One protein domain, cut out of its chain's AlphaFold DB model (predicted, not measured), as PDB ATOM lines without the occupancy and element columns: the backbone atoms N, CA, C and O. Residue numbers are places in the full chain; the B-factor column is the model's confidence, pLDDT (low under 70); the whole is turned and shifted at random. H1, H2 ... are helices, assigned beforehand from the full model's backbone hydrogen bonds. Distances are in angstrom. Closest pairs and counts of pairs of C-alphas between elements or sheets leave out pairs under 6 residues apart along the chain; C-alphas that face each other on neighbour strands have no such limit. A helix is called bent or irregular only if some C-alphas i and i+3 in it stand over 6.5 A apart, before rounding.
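This is residues 2 to 101 of the 180 residues of an uncharacterized protein of Sphingobacteriales bacterium (UniProt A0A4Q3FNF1). H4 and H5 lie side by side as a hairpin; H1 crosses them, H2 packs on H1 and H4, and H3 folds back along H2. The 100 printed residues have five named helices, H1 to H5 in order, and no named strand: all helix. The whole is compact, with a radius of gyration of the C-alphas of 12.7 A, spanning 39 by 27 by 27 A.

Start at H1, residues 7 to 23, which touches H2, residues 30 to 39, at a steep tilt of 50 degrees; the closest C-alphas, of Lys 14 and Ala 38, are 4.0 A apart. H4, residues 59 to 80, and H5, residues 85 to 97, form a hairpin at 11 degrees; their closest C-alphas, of Val 77 and Glu 87, are 6.6 A apart. H2, H3, residues 44 to 53, and H5 have every O i to N i+4 pair within hydrogen-bond range, H1 12 of 13, H4 13 of 18.

Find C-alpha 7 at (30.052, -26.974, 42.020); H1 runs 25.2 A from there. H2 and H3 each run 14.2 A. H4, 31.0 A, is irregular, C-alphas 61 and 64 being 7.9 A apart, with a kink of 55 degrees near residue 66. H5, 18.3 A, ends at (40.421, -36.169, 31.961).

The printed part has no cut and no long link; residues 2 to 9 have pLDDT under 70.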
ATOM      1  N   GLY A   2      37.243 -20.403  35.636       40.03
ATOM      2  CA  GLY A   2      36.808 -21.413  36.608       40.03
ATOM      3  C   GLY A   2      36.689 -22.818  36.022       40.03
ATOM      4  O   GLY A   2      36.434 -22.983  34.831       40.03
ATOM      5  N   SER A   3      36.891 -23.823  36.873       44.97
ATOM      6  CA  SER A   3      36.626 -25.231  36.577       44.97
ATOM      7  C   SER A   3      35.271 -25.376  35.874       44.97
ATOM      8  O   SER A   3      34.248 -24.999  36.439       44.97
ATOM      9  N   ASN A   4      35.244 -25.937  34.660       52.31
ATOM     10  CA  ASN A   4      34.018 -26.200  33.882       52.31
ATOM     11  C   ASN A   4      33.142 -27.322  34.490       52.31
ATOM     12  O   ASN A   4      32.430 -28.022  33.773       52.31
ATOM     13  N   LEU A   5      33.220 -27.536  35.803       56.81
ATOM     14  CA  LEU A   5      32.499 -28.569  36.524       56.81
ATOM     15  C   LEU A   5      31.410 -27.933  37.391       56.81
ATOM     16  O   LEU A   5      31.662 -26.898  38.014       56.81
ATOM     17  N   PRO A   6      30.220 -28.549  37.479       59.53
ATOM     18  CA  PRO A   6      29.211 -28.150  38.451       59.53
ATOM     19  C   PRO A   6      29.804 -28.141  39.868       59.53
ATOM     20  O   PRO A   6      30.507 -29.072  40.254       59.53
ATOM     21  N   ALA A   7      29.499 -27.117  40.667       65.00
ATOM     22  CA  ALA A   7      30.052 -26.974  42.020       65.00
ATOM     23  C   ALA A   7      29.773 -28.191  42.929       65.00
ATOM     24  O   ALA A   7      30.595 -28.535  43.773       65.00
ATOM     25  N   SER A   8      28.645 -28.878  42.727       62.38
ATOM     26  CA  SER A   8      28.288 -30.106  43.445       62.38
ATOM     27  C   SER A   8      29.161 -31.311  43.077       62.38
ATOM     28  O   SER A   8      29.495 -32.096  43.954       62.38
ATOM     29  N   VAL A   9      29.578 -31.437  41.811       66.50
ATOM     30  CA  VAL A   9      30.501 -32.494  41.349       66.50
ATOM     31  C   VAL A   9      31.859 -32.350  42.029       66.50
ATOM     32  O   VAL A   9      32.454 -33.330  42.470       66.50
ATOM     33  N   LEU A  10      32.330 -31.110  42.158       70.19
ATOM     34  CA  LEU A  10      33.577 -30.814  42.852       70.19
ATOM     35  C   LEU A  10      33.497 -31.166  44.339       70.19
ATOM     36  O   LEU A  10      34.468 -31.687  44.867       70.19
ATOM     37  N   GLN A  11      32.366 -30.935  45.012       76.69
ATOM     38  CA  GLN A  11      32.246 -31.226  46.444       76.69
ATOM     39  C   GLN A  11      32.367 -32.728  46.758       76.69
ATOM     40  O   GLN A  11      33.147 -33.097  47.633       76.69
ATOM     41  N   ASP A  12      31.672 -33.591  46.014       82.75
ATOM     42  CA  ASP A  12      31.702 -35.041  46.267       82.75
ATOM     43  C   ASP A  12      33.089 -35.635  45.972       82.75
ATOM     44  O   ASP A  12      33.608 -36.473  46.714       82.75
ATOM     45  N   LEU A  13      33.740 -35.142  44.913       90.12
ATOM     46  CA  LEU A  13      35.127 -35.483  44.608       90.12
ATOM     47  C   LEU A  13      36.078 -35.019  45.717       90.12
ATOM     48  O   LEU A  13      36.948 -35.787  46.124       90.12
ATOM     49  N   LYS A  14      35.912 -33.801  46.246       92.44
ATOM     50  CA  LYS A  14      36.766 -33.278  47.321       92.44
ATOM     51  C   LYS A  14      36.750 -34.181  48.546       92.44
ATOM     52  O   LYS A  14      37.807 -34.545  49.057       92.44
ATOM     53  N   GLU A  15      35.567 -34.535  49.037       90.38
ATOM     54  CA  GLU A  15      35.427 -35.345  50.252       90.38
ATOM     55  C   GLU A  15      36.022 -36.744  50.067       90.38
ATOM     56  O   GLU A  15      36.819 -37.197  50.896       90.38
ATOM     57  N   ALA A  16      35.722 -37.391  48.938       93.81
ATOM     58  CA  ALA A  16      36.273 -38.700  48.619       93.81
ATOM     59  C   ALA A  16      37.805 -38.669  48.508       93.81
ATOM     60  O   ALA A  16      38.483 -39.496  49.120       93.81
ATOM     61  N   PHE A  17      38.371 -37.696  47.789       96.06
ATOM     62  CA  PHE A  17      39.817 -37.613  47.579       96.06
ATOM     63  C   PHE A  17      40.595 -37.222  48.840       96.06
ATOM     64  O   PHE A  17      41.704 -37.718  49.029       96.06
ATOM     65  N   ASN A  18      40.007 -36.436  49.749       94.56
ATOM     66  CA  ASN A  18      40.594 -36.205  51.074       94.56
ATOM     67  C   ASN A  18      40.756 -37.517  51.856       94.56
ATOM     68  O   ASN A  18      41.808 -37.773  52.445       94.56
ATOM     69  N   LYS A  19      39.731 -38.377  51.832       94.62
ATOM     70  CA  LYS A  19      39.798 -39.690  52.481       94.62
ATOM     71  C   LYS A  19      40.792 -40.612  51.776       94.62
ATOM     72  O   LYS A  19      41.600 -41.245  52.449       94.62
ATOM     73  N   ILE A  20      40.772 -40.662  50.445       96.88
ATOM     74  CA  ILE A  20      41.671 -41.511  49.649       96.88
ATOM     75  C   ILE A  20      43.137 -41.151  49.912       96.88
ATOM     76  O   ILE A  20      43.922 -42.035  50.235       96.88
ATOM     77  N   LEU A  21      43.501 -39.867  49.878       96.50
ATOM     78  CA  LEU A  21      44.875 -39.412  50.136       96.50
ATOM     79  C   LEU A  21      45.364 -39.674  51.565       96.50
ATOM     80  O   LEU A  21      46.569 -39.691  51.806       96.50
ATOM     81  N   SER A  22      44.451 -39.883  52.517       94.88
ATOM     82  CA  SER A  22      44.817 -40.277  53.882       94.88
ATOM     83  C   SER A  22      45.171 -41.765  54.014       94.88
ATOM     84  O   SER A  22      45.779 -42.160  55.007       94.88
ATOM     85  N   LEU A  23      44.791 -42.587  53.029       95.12
ATOM     86  CA  LEU A  23      44.917 -44.048  53.061       95.12
ATOM     87  C   LEU A  23      45.864 -44.598  51.993       95.12
ATOM     88  O   LEU A  23      46.496 -45.631  52.205       95.12
ATOM     89  N   GLU A  24      45.952 -43.927  50.850       95.31
ATOM     90  CA  GLU A  24      46.644 -44.415  49.665       95.31
ATOM     91  C   GLU A  24      47.703 -43.423  49.181       95.31
ATOM     92  O   GLU A  24      47.624 -42.214  49.396       95.31
ATOM     93  N   ASN A  25      48.725 -43.956  48.513       95.00
ATOM     94  CA  ASN A  25      49.813 -43.185  47.933       95.00
ATOM     95  C   ASN A  25      50.060 -43.667  46.501       95.00
ATOM     96  O   ASN A  25      50.527 -44.785  46.293       95.00
ATOM     97  N   PHE A  26      49.797 -42.798  45.530       96.00
ATOM     98  CA  PHE A  26      49.957 -43.061  44.096       96.00
ATOM     99  C   PHE A  26      51.313 -42.592  43.546       96.00
ATOM    100  O   PHE A  26      51.597 -42.729  42.355       96.00
ATOM    101  N   GLY A  27      52.159 -42.021  44.409       95.94
ATOM    102  CA  GLY A  27      53.422 -41.398  44.040       95.94
ATOM    103  C   GLY A  27      53.250 -40.034  43.367       95.94
ATOM    104  O   GLY A  27      52.176 -39.648  42.899       95.94
ATOM    105  N   ALA A  28      54.340 -39.271  43.316       94.81
ATOM    106  CA  ALA A  28      54.375 -38.041  42.540       94.81
ATOM    107  C   ALA A  28      54.441 -38.371  41.032       94.81
ATOM    108  O   ALA A  28      55.136 -39.313  40.646       94.81
ATOM    109  N   PRO A  29      53.747 -37.616  40.166       96.25
ATOM    110  CA  PRO A  29      52.945 -36.421  40.463       96.25
ATOM    111  C   PRO A  29      51.474 -36.706  40.814       96.25
ATOM    112  O   PRO A  29      50.728 -35.770  41.086       96.25
ATOM    113  N   VAL A  30      51.012 -37.957  40.752       97.44
ATOM    114  CA  VAL A  30      49.576 -38.275  40.832       97.44
ATOM    115  C   VAL A  30      48.972 -37.911  42.185       97.44
ATOM    116  O   VAL A  30      47.863 -37.391  42.207       97.44
ATOM    117  N   ASN A  31      49.712 -38.042  43.288       97.38
ATOM    118  CA  ASN A  31      49.262 -37.518  44.584       97.38
ATOM    119  C   ASN A  31      48.996 -36.010  44.572       97.38
ATOM    120  O   ASN A  31      48.081 -35.547  45.238       97.38
ATOM    121  N   GLU A  32      49.788 -35.235  43.831       96.94
ATOM    122  CA  GLU A  32      49.606 -33.785  43.745       96.94
ATOM    123  C   GLU A  32      48.359 -33.449  42.922       96.94
ATOM    124  O   GLU A  32      47.583 -32.574  43.292       96.94
ATOM    125  N   LEU A  33      48.098 -34.215  41.857       96.19
ATOM    126  CA  LEU A  33      46.861 -34.108  41.079       96.19
ATOM    127  C   LEU A  33      45.629 -34.505  41.904       96.19
ATOM    128  O   LEU A  33      44.616 -33.812  41.854       96.19
ATOM    129  N   ALA A  34      45.722 -35.580  42.686       96.62
ATOM    130  CA  ALA A  34      44.704 -35.968  43.658       96.62
ATOM    131  C   ALA A  34      44.494 -34.879  44.724       96.62
ATOM    132  O   ALA A  34      43.356 -34.616  45.105       96.62
ATOM    133  N   GLY A  35      45.569 -34.215  45.167       96.19
ATOM    134  CA  GLY A  35      45.519 -33.087  46.100       96.19
ATOM    135  C   GLY A  35      44.707 -31.922  45.545       96.19
ATOM    136  O   GLY A  35      43.783 -31.451  46.202       96.19
ATOM    137  N   LEU A  36      44.936 -31.554  44.279       94.50
ATOM    138  CA  LEU A  36      44.126 -30.535  43.601       94.50
ATOM    139  C   LEU A  36      42.633 -30.904  43.562       94.50
ATOM    140  O   LEU A  36      41.781 -30.024  43.686       94.50
ATOM    141  N   ILE A  37      42.294 -32.191  43.405       94.19
ATOM    142  CA  ILE A  37      40.901 -32.661  43.488       94.19
ATOM    143  C   ILE A  37      40.364 -32.487  44.912       94.19
ATOM    144  O   ILE A  37      39.294 -31.907  45.081       94.19
ATOM    145  N   ALA A  38      41.113 -32.928  45.923       94.44
ATOM    146  CA  ALA A  38      40.741 -32.850  47.338       94.44
ATOM    147  C   ALA A  38      40.536 -31.405  47.838       94.44
ATOM    148  O   ALA A  38      39.647 -31.131  48.652       94.44
ATOM    149  N   GLU A  39      41.320 -30.464  47.318       91.88
ATOM    150  CA  GLU A  39      41.263 -29.037  47.653       91.88
ATOM    151  C   GLU A  39      40.164 -28.297  46.864       91.88
ATOM    152  O   GLU A  39      39.674 -27.244  47.279       91.88
ATOM    153  N   GLY A  40      39.664 -28.892  45.774       88.88
ATOM    154  CA  GLY A  40      38.716 -28.252  44.857       88.88
ATOM    155  C   GLY A  40      39.380 -27.290  43.877       88.88
ATOM    156  O   GLY A  40      38.709 -26.463  43.267       88.88
ATOM    157  N   GLU A  41      40.694 -27.404  43.725       89.56
ATOM    158  CA  GLU A  41      41.528 -26.603  42.836       89.56
ATOM    159  C   GLU A  41      41.825 -27.332  41.514       89.56
ATOM    160  O   GLU A  41      42.757 -26.990  40.779       89.56
ATOM    161  N   PHE A  42      41.023 -28.348  41.181       87.62
ATOM    162  CA  PHE A  42      41.167 -29.148  39.970       87.62
ATOM    163  C   PHE A  42      40.796 -28.342  38.720       87.62
ATOM    164  O   PHE A  42      39.640 -28.268  38.293       87.62
ATOM    165  N   SER A  43      41.808 -27.706  38.131       85.44
ATOM    166  CA  SER A  43      41.695 -26.875  36.935       85.44
ATOM    167  C   SER A  43      42.801 -27.196  35.933       85.44
ATOM    168  O   SER A  43      43.874 -27.675  36.299       85.44
ATOM    169  N   ILE A  44      42.550 -26.907  34.652       86.50
ATOM    170  CA  ILE A  44      43.525 -27.130  33.572       86.50
ATOM    171  C   ILE A  44      44.841 -26.390  33.861       86.50
ATOM    172  O   ILE A  44      45.909 -26.946  33.617       86.50
ATOM    173  N   ASP A  45      44.765 -25.176  34.413       89.75
ATOM    174  CA  ASP A  45      45.932 -24.345  34.725       89.75
ATOM    175  C   ASP A  45      46.789 -24.989  35.826       89.75
ATOM    176  O   ASP A  45      47.969 -25.268  35.605       89.75
ATOM    177  N   ASN A  46      46.178 -25.344  36.963       92.06
ATOM    178  CA  ASN A  46      46.892 -25.968  38.081       92.06
ATOM    179  C   ASN A  46      47.517 -27.313  37.687       92.06
ATOM    180  O   ASN A  46      48.643 -27.627  38.072       92.06
ATOM    181  N   ILE A  47      46.818 -28.095  36.866       90.75
ATOM    182  CA  ILE A  47      47.298 -29.393  36.385       90.75
ATOM    183  C   ILE A  47      48.443 -29.218  35.390       90.75
ATOM    184  O   ILE A  47      49.433 -29.942  35.464       90.75
ATOM    185  N   SER A  48      48.346 -28.238  34.487       92.06
ATOM    186  CA  SER A  48      49.436 -27.872  33.577       92.06
ATOM    187  C   SER A  48      50.694 -27.497  34.357       92.06
ATOM    188  O   SER A  48      51.798 -27.894  33.990       92.06
ATOM    189  N   ASP A  49      50.535 -26.799  35.480       95.69
ATOM    190  CA  ASP A  49      51.655 -26.421  36.328       95.69
ATOM    191  C   ASP A  49      52.265 -27.613  37.072       95.69
ATOM    192  O   ASP A  49      53.493 -27.721  37.106       95.69
ATOM    193  N   VAL A  50      51.451 -28.553  37.572       96.31
ATOM    194  CA  VAL A  50      51.955 -29.845  38.075       96.31
ATOM    195  C   VAL A  50      52.733 -30.559  36.967       96.31
ATOM    196  O   VAL A  50      53.903 -30.885  37.138       96.31
ATOM    197  N   MET A  51      52.142 -30.741  35.784       95.81
ATOM    198  CA  MET A  51      52.796 -31.434  34.670       95.81
ATOM    199  C   MET A  51      54.140 -30.794  34.293       95.81
ATOM    200  O   MET A  51      55.131 -31.509  34.135       95.81
ATOM    201  N   LYS A  52      54.215 -29.458  34.222       96.62
ATOM    202  CA  LYS A  52      55.465 -28.724  33.960       96.62
ATOM    203  C   LYS A  52      56.516 -28.968  35.042       96.62
ATOM    204  O   LYS A  52      57.669 -29.212  34.688       96.62
ATOM    205  N   ARG A  53      56.143 -28.926  36.331       97.25
ATOM    206  CA  ARG A  53      57.072 -29.161  37.457       97.25
ATOM    207  C   ARG A  53      57.765 -30.519  37.362       97.25
ATOM    208  O   ARG A  53      58.957 -30.607  37.637       97.25
ATOM    209  N   TYR A  54      57.042 -31.546  36.922       97.00
ATOM    210  CA  TYR A  54      57.575 -32.904  36.768       97.00
ATOM    211  C   TYR A  54      58.076 -33.217  35.347       97.00
ATOM    212  O   TYR A  54      58.427 -34.358  35.058       97.00
ATOM    213  N   GLY A  55      58.128 -32.231  34.443       96.56
ATOM    214  CA  GLY A  55      58.624 -32.417  33.074       96.56
ATOM    215  C   GLY A  55      57.736 -33.295  32.181       96.56
ATOM    216  O   GLY A  55      58.206 -33.832  31.177       96.56
ATOM    217  N   ILE A  56      56.457 -33.442  32.527       97.00
ATOM    218  CA  ILE A  56      55.493 -34.296  31.829       97.00
ATOM    219  C   ILE A  56      54.857 -33.514  30.691       97.00
ATOM    220  O   ILE A  56      54.310 -32.428  30.877       97.00
ATOM    221  N   ARG A  57      54.906 -34.092  29.490       94.19
ATOM    222  CA  ARG A  57      54.380 -33.455  28.271       94.19
ATOM    223  C   ARG A  57      52.967 -33.900  27.916       94.19
ATOM    224  O   ARG A  57      52.260 -33.170  27.231       94.19
ATOM    225  N   ASP A  58      52.565 -35.085  28.367       93.69
ATOM    226  CA  ASP A  58      51.237 -35.640  28.123       93.69
ATOM    227  C   ASP A  58      50.724 -36.341  29.382       93.69
ATOM    228  O   ASP A  58      51.417 -37.179  29.955       93.69
ATOM    229  N   ILE A  59      49.494 -36.021  29.787       93.19
ATOM    230  CA  ILE A  59      48.832 -36.607  30.956       93.19
ATOM    231  C   ILE A  59      48.699 -38.131  30.829       93.19
ATOM    232  O   ILE A  59      48.733 -38.836  31.832       93.19
ATOM    233  N   ALA A  60      48.645 -38.659  29.599       93.44
ATOM    234  CA  ALA A  60      48.607 -40.099  29.346       93.44
ATOM    235  C   ALA A  60      49.856 -40.843  29.859       93.44
ATOM    236  O   ALA A  60      49.792 -42.050  30.080       93.44
ATOM    237  N   GLN A  61      50.978 -40.148  30.094       94.88
ATOM    238  CA  GLN A  61      52.178 -40.740  30.707       94.88
ATOM    239  C   GLN A  61      51.939 -41.178  32.157       94.88
ATOM    240  O   GLN A  61      52.656 -42.036  32.660       94.88
ATOM    241  N   LEU A  62      50.923 -40.612  32.812       96.00
ATOM    242  CA  LEU A  62      50.533 -40.939  34.183       96.00
ATOM    243  C   LEU A  62      49.471 -42.034  34.259       96.00
ATOM    244  O   LEU A  62      49.031 -42.366  35.355       96.00
ATOM    245  N   LYS A  63      49.060 -42.592  33.111       95.31
ATOM    246  CA  LYS A  63      47.961 -43.557  33.005       95.31
ATOM    247  C   LYS A  63      48.036 -44.694  34.036       95.31
ATOM    248  O   LYS A  63      47.015 -44.955  34.662       95.31
ATOM    249  N   PRO A  64      49.180 -45.378  34.252       94.44
ATOM    250  CA  PRO A  64      49.226 -46.468  35.222       94.44
ATOM    251  C   PRO A  64      48.835 -46.023  36.634       94.44
ATOM    252  O   PRO A  64      48.030 -46.697  37.260       94.44
ATOM    253  N   GLN A  65      49.361 -44.891  37.103       96.75
ATOM    254  CA  GLN A  65      49.107 -44.369  38.445       96.75
ATOM    255  C   GLN A  65      47.731 -43.699  38.558       96.75
ATOM    256  O   GLN A  65      47.086 -43.771  39.601       96.75
ATOM    257  N   THR A  66      47.245 -43.055  37.495       96.81
ATOM    258  CA  THR A  66      45.902 -42.460  37.499       96.81
ATOM    259  C   THR A  66      44.812 -43.525  37.433       96.81
ATOM    260  O   THR A  66      43.748 -43.312  38.004       96.81
ATOM    261  N   LEU A  67      45.070 -44.692  36.828       97.31
ATOM    262  CA  LEU A  67      44.191 -45.859  36.949       97.31
ATOM    263  C   LEU A  67      44.070 -46.331  38.399       97.31
ATOM    264  O   LEU A  67      42.951 -46.569  38.842       97.31
ATOM    265  N   ASP A  68      45.181 -46.415  39.141       97.81
ATOM    266  CA  ASP A  68      45.160 -46.777  40.570       97.81
ATOM    267  C   ASP A  68      44.336 -45.778  41.384       97.81
ATOM    268  O   ASP A  68      43.477 -46.156  42.177       97.81
ATOM    269  N   MET A  69      44.533 -44.490  41.118       97.81
ATOM    270  CA  MET A  69      43.790 -43.416  41.768       97.81
ATOM    271  C   MET A  69      42.285 -43.460  41.460       97.81
ATOM    272  O   MET A  69      41.460 -43.294  42.356       97.81
ATOM    273  N   ILE A  70      41.900 -43.695  40.201       97.56
ATOM    274  CA  ILE A  70      40.482 -43.820  39.823       97.56
ATOM    275  C   ILE A  70      39.884 -45.092  40.427       97.56
ATOM    276  O   ILE A  70      38.748 -45.070  40.887       97.56
ATOM    277  N   LEU A  71      40.637 -46.189  40.475       97.88
ATOM    278  CA  LEU A  71      40.212 -47.432  41.109       97.88
ATOM    279  C   LEU A  71      39.960 -47.247  42.613       97.88
ATOM    280  O   LEU A  71      38.962 -47.754  43.124       97.88
ATOM    281  N   ALA A  72      40.810 -46.491  43.311       97.69
ATOM    282  CA  ALA A  72      40.590 -46.103  44.705       97.69
ATOM    283  C   ALA A  72      39.289 -45.301  44.871       97.69
ATOM    284  O   ALA A  72      38.500 -45.565  45.781       97.69
ATOM    285  N   TYR A  73      39.013 -44.378  43.945       97.31
ATOM    286  CA  TYR A  73      37.749 -43.646  43.923       97.31
ATOM    287  C   TYR A  73      36.544 -44.562  43.678       97.31
ATOM    288  O   TYR A  73      35.577 -44.495  44.430       97.31
ATOM    289  N   VAL A  74      36.612 -45.480  42.708       96.75
ATOM    290  CA  VAL A  74      35.540 -46.462  42.465       96.75
ATOM    291  C   VAL A  74      35.296 -47.322  43.707       96.75
ATOM    292  O   VAL A  74      34.149 -47.521  44.087       96.75
ATOM    293  N   ARG A  75      36.351 -47.781  44.394       96.38
ATOM    294  CA  ARG A  75      36.232 -48.526  45.663       96.38
ATOM    295  C   ARG A  75      35.528 -47.721  46.756       96.38
ATOM    296  O   ARG A  75      34.803 -48.312  47.552       96.38
ATOM    297  N   ALA A  76      35.747 -46.407  46.806       94.75
ATOM    298  CA  ALA A  76      35.053 -45.518  47.733       94.75
ATOM    299  C   ALA A  76      33.569 -45.361  47.367       94.75
ATOM    300  O   ALA A  76      32.729 -45.477  48.255       94.75
ATOM    301  N   VAL A  77      33.260 -45.175  46.081       93.38
ATOM    302  CA  VAL A  77      31.887 -45.066  45.559       93.38
ATOM    303  C   VAL A  77      31.078 -46.321  45.872       93.38
ATOM    304  O   VAL A  77      30.011 -46.243  46.450       93.38
ATOM    305  N   VAL A  78      31.608 -47.509  45.584       94.25
ATOM    306  CA  VAL A  78      30.849 -48.754  45.792       94.25
ATOM    307  C   VAL A  78      30.823 -49.214  47.259       94.25
ATOM    308  O   VAL A  78      30.407 -50.334  47.553       94.25
ATOM    309  N   SER A  79      31.340 -48.417  48.201       92.06
ATOM    310  CA  SER A  79      31.537 -48.867  49.586       92.06
ATOM    311  C   SER A  79      30.246 -48.954  50.403       92.06
ATOM    312  O   SER A  79      30.190 -49.754  51.339       92.06
ATOM    313  N   ASP A  80      29.226 -48.178  50.040       90.31
ATOM    314  CA  ASP A  80      27.882 -48.202  50.626       90.31
ATOM    315  C   ASP A  80      26.884 -49.053  49.813       90.31
ATOM    316  O   ASP A  80      25.721 -49.174  50.197       90.31
ATOM    317  N   ASN A  81      27.364 -49.702  48.745       87.12
ATOM    318  CA  ASN A  81      26.604 -50.533  47.807       87.12
ATOM    319  C   ASN A  81      25.505 -49.777  47.043       87.12
ATOM    320  O   ASN A  81      24.543 -50.391  46.580       87.12
ATOM    321  N   VAL A  82      25.622 -48.453  46.916       89.19
ATOM    322  CA  VAL A  82      24.708 -47.650  46.107       89.19
ATOM    323  C   VAL A  82      25.521 -46.754  45.191       89.19
ATOM    324  O   VAL A  82      26.185 -45.827  45.625       89.19
ATOM    325  N   ILE A  83      25.428 -47.001  43.887       91.94
ATOM    326  CA  ILE A  83      26.036 -46.116  42.894       91.94
ATOM    327  C   ILE A  83      25.028 -45.041  42.518       91.94
ATOM    328  O   ILE A  83      24.006 -45.316  41.890       91.94
ATOM    329  N   THR A  84      25.323 -43.792  42.858       91.00
ATOM    330  CA  THR A  84      24.527 -42.673  42.363       91.00
ATOM    331  C   THR A  84      24.933 -42.307  40.935       91.00
ATOM    332  O   THR A  84      26.103 -42.379  40.548       91.00
ATOM    333  N   ALA A  85      23.981 -41.790  40.152       88.56
ATOM    334  CA  ALA A  85      24.259 -41.284  38.804       88.56
ATOM    335  C   ALA A  85      25.392 -40.240  38.788       88.56
ATOM    336  O   ALA A  85      26.144 -40.131  37.825       88.56
ATOM    337  N   ARG A  86      25.537 -39.472  39.875       88.69
ATOM    338  CA  ARG A  86      26.594 -38.470  39.998       88.69
ATOM    339  C   ARG A  86      27.969 -39.104  40.189       88.69
ATOM    340  O   ARG A  86      28.919 -38.658  39.558       88.69
ATOM    341  N   GLU A  87      28.087 -40.140  41.011       92.69
ATOM    342  CA  GLU A  87      29.352 -40.858  41.185       92.69
ATOM    343  C   GLU A  87      29.778 -41.568  39.899       92.69
ATOM    344  O   GLU A  87      30.949 -41.507  39.519       92.69
ATOM    345  N   ALA A  88      28.825 -42.152  39.168       91.81
ATOM    346  CA  ALA A  88      29.077 -42.700  37.839       91.81
ATOM    347  C   ALA A  88      29.608 -41.624  36.868       91.81
ATOM    348  O   ALA A  88      30.601 -41.850  36.167       91.81
ATOM    349  N   GLU A  89      29.013 -40.426  36.856       90.56
ATOM    350  CA  GLU A  89      29.507 -39.296  36.058       90.56
ATOM    351  C   GLU A  89      30.890 -38.801  36.512       90.56
ATOM    352  O   GLU A  89      31.729 -38.474  35.669       90.56
ATOM    353  N   ASN A  90      31.187 -38.818  37.813       91.88
ATOM    354  CA  ASN A  90      32.506 -38.468  38.341       91.88
ATOM    355  C   ASN A  90      33.590 -39.433  37.837       91.88
ATOM    356  O   ASN A  90      34.650 -38.988  37.389       91.88
ATOM    357  N   VAL A  91      33.322 -40.744  37.828       94.56
ATOM    358  CA  VAL A  91      34.249 -41.744  37.265       94.56
ATOM    359  C   VAL A  91      34.475 -41.485  35.773       94.56
ATOM    360  O   VAL A  91      35.623 -41.440  35.324       94.56
ATOM    361  N   LYS A  92      33.411 -41.245  34.995       92.62
ATOM    362  CA  LYS A  92      33.526 -40.904  33.563       92.62
ATOM    363  C   LYS A  92      34.350 -39.637  33.341       92.62
ATOM    364  O   LYS A  92      35.204 -39.607  32.451       92.62
ATOM    365  N   PHE A  93      34.126 -38.607  34.155       90.81
ATOM    366  CA  PHE A  93      34.878 -37.360  34.099       90.81
ATOM    367  C   PHE A  93      36.375 -37.595  34.333       90.81
ATOM    368  O   PHE A  93      37.190 -37.177  33.506       90.81
ATOM    369  N   LEU A  94      36.739 -38.303  35.408       93.50
ATOM    370  CA  LEU A  94      38.136 -38.598  35.732       93.50
ATOM    371  C   LEU A  94      38.803 -39.409  34.613       93.50
ATOM    372  O   LEU A  94      39.881 -39.038  34.148       93.50
ATOM    373  N   LYS A  95      38.141 -40.460  34.111       94.38
ATOM    374  CA  LYS A  95      38.653 -41.265  32.991       94.38
ATOM    375  C   LYS A  95      38.940 -40.411  31.762       94.38
ATOM    376  O   LYS A  95      40.053 -40.441  31.237       94.38
ATOM    377  N   ARG A  96      37.972 -39.588  31.343       91.38
ATOM    378  CA  ARG A  96      38.136 -38.679  30.201       91.38
ATOM    379  C   ARG A  96      39.288 -37.703  30.424       91.38
ATOM    380  O   ARG A  96      40.076 -37.476  29.508       91.38
ATOM    381  N   PHE A  97      39.387 -37.138  31.624       89.75
ATOM    382  CA  PHE A  97      40.421 -36.169  31.961       89.75
ATOM    383  C   PHE A  97      41.827 -36.779  31.872       89.75
ATOM    384  O   PHE A  97      42.707 -36.231  31.208       89.75
ATOM    385  N   PHE A  98      42.025 -37.954  32.471       93.38
ATOM    386  CA  PHE A  98      43.305 -38.666  32.468       93.38
ATOM    387  C   PHE A  98      43.565 -39.469  31.187       93.38
ATOM    388  O   PHE A  98      44.541 -40.216  31.115       93.38
ATOM    389  N   LYS A  99      42.726 -39.289  30.155       94.56
ATOM    390  CA  LYS A  99      42.793 -39.993  28.866       94.56
ATOM    391  C   LYS A  99      42.787 -41.520  29.010       94.56
ATOM    392  O   LYS A  99      43.408 -42.218  28.201       94.56
ATOM    393  N   ILE A 100      42.071 -42.027  30.008       95.38
ATOM    394  CA  ILE A 100      41.773 -43.452  30.140       95.38
ATOM    395  C   ILE A 100      40.813 -43.837  29.016       95.38
ATOM    396  O   ILE A 100      39.820 -43.150  28.775       95.38
ATOM    397  N   GLN A 101      41.167 -44.886  28.288       93.12
ATOM    398  CA  GLN A 101      40.431 -45.412  27.147       93.12
ATOM    399  C   GLN A 101      39.689 -46.692  27.534       93.12
ATOM    400  O   GLN A 101      40.045 -47.367  28.503       93.12
TER     401      GLN A 101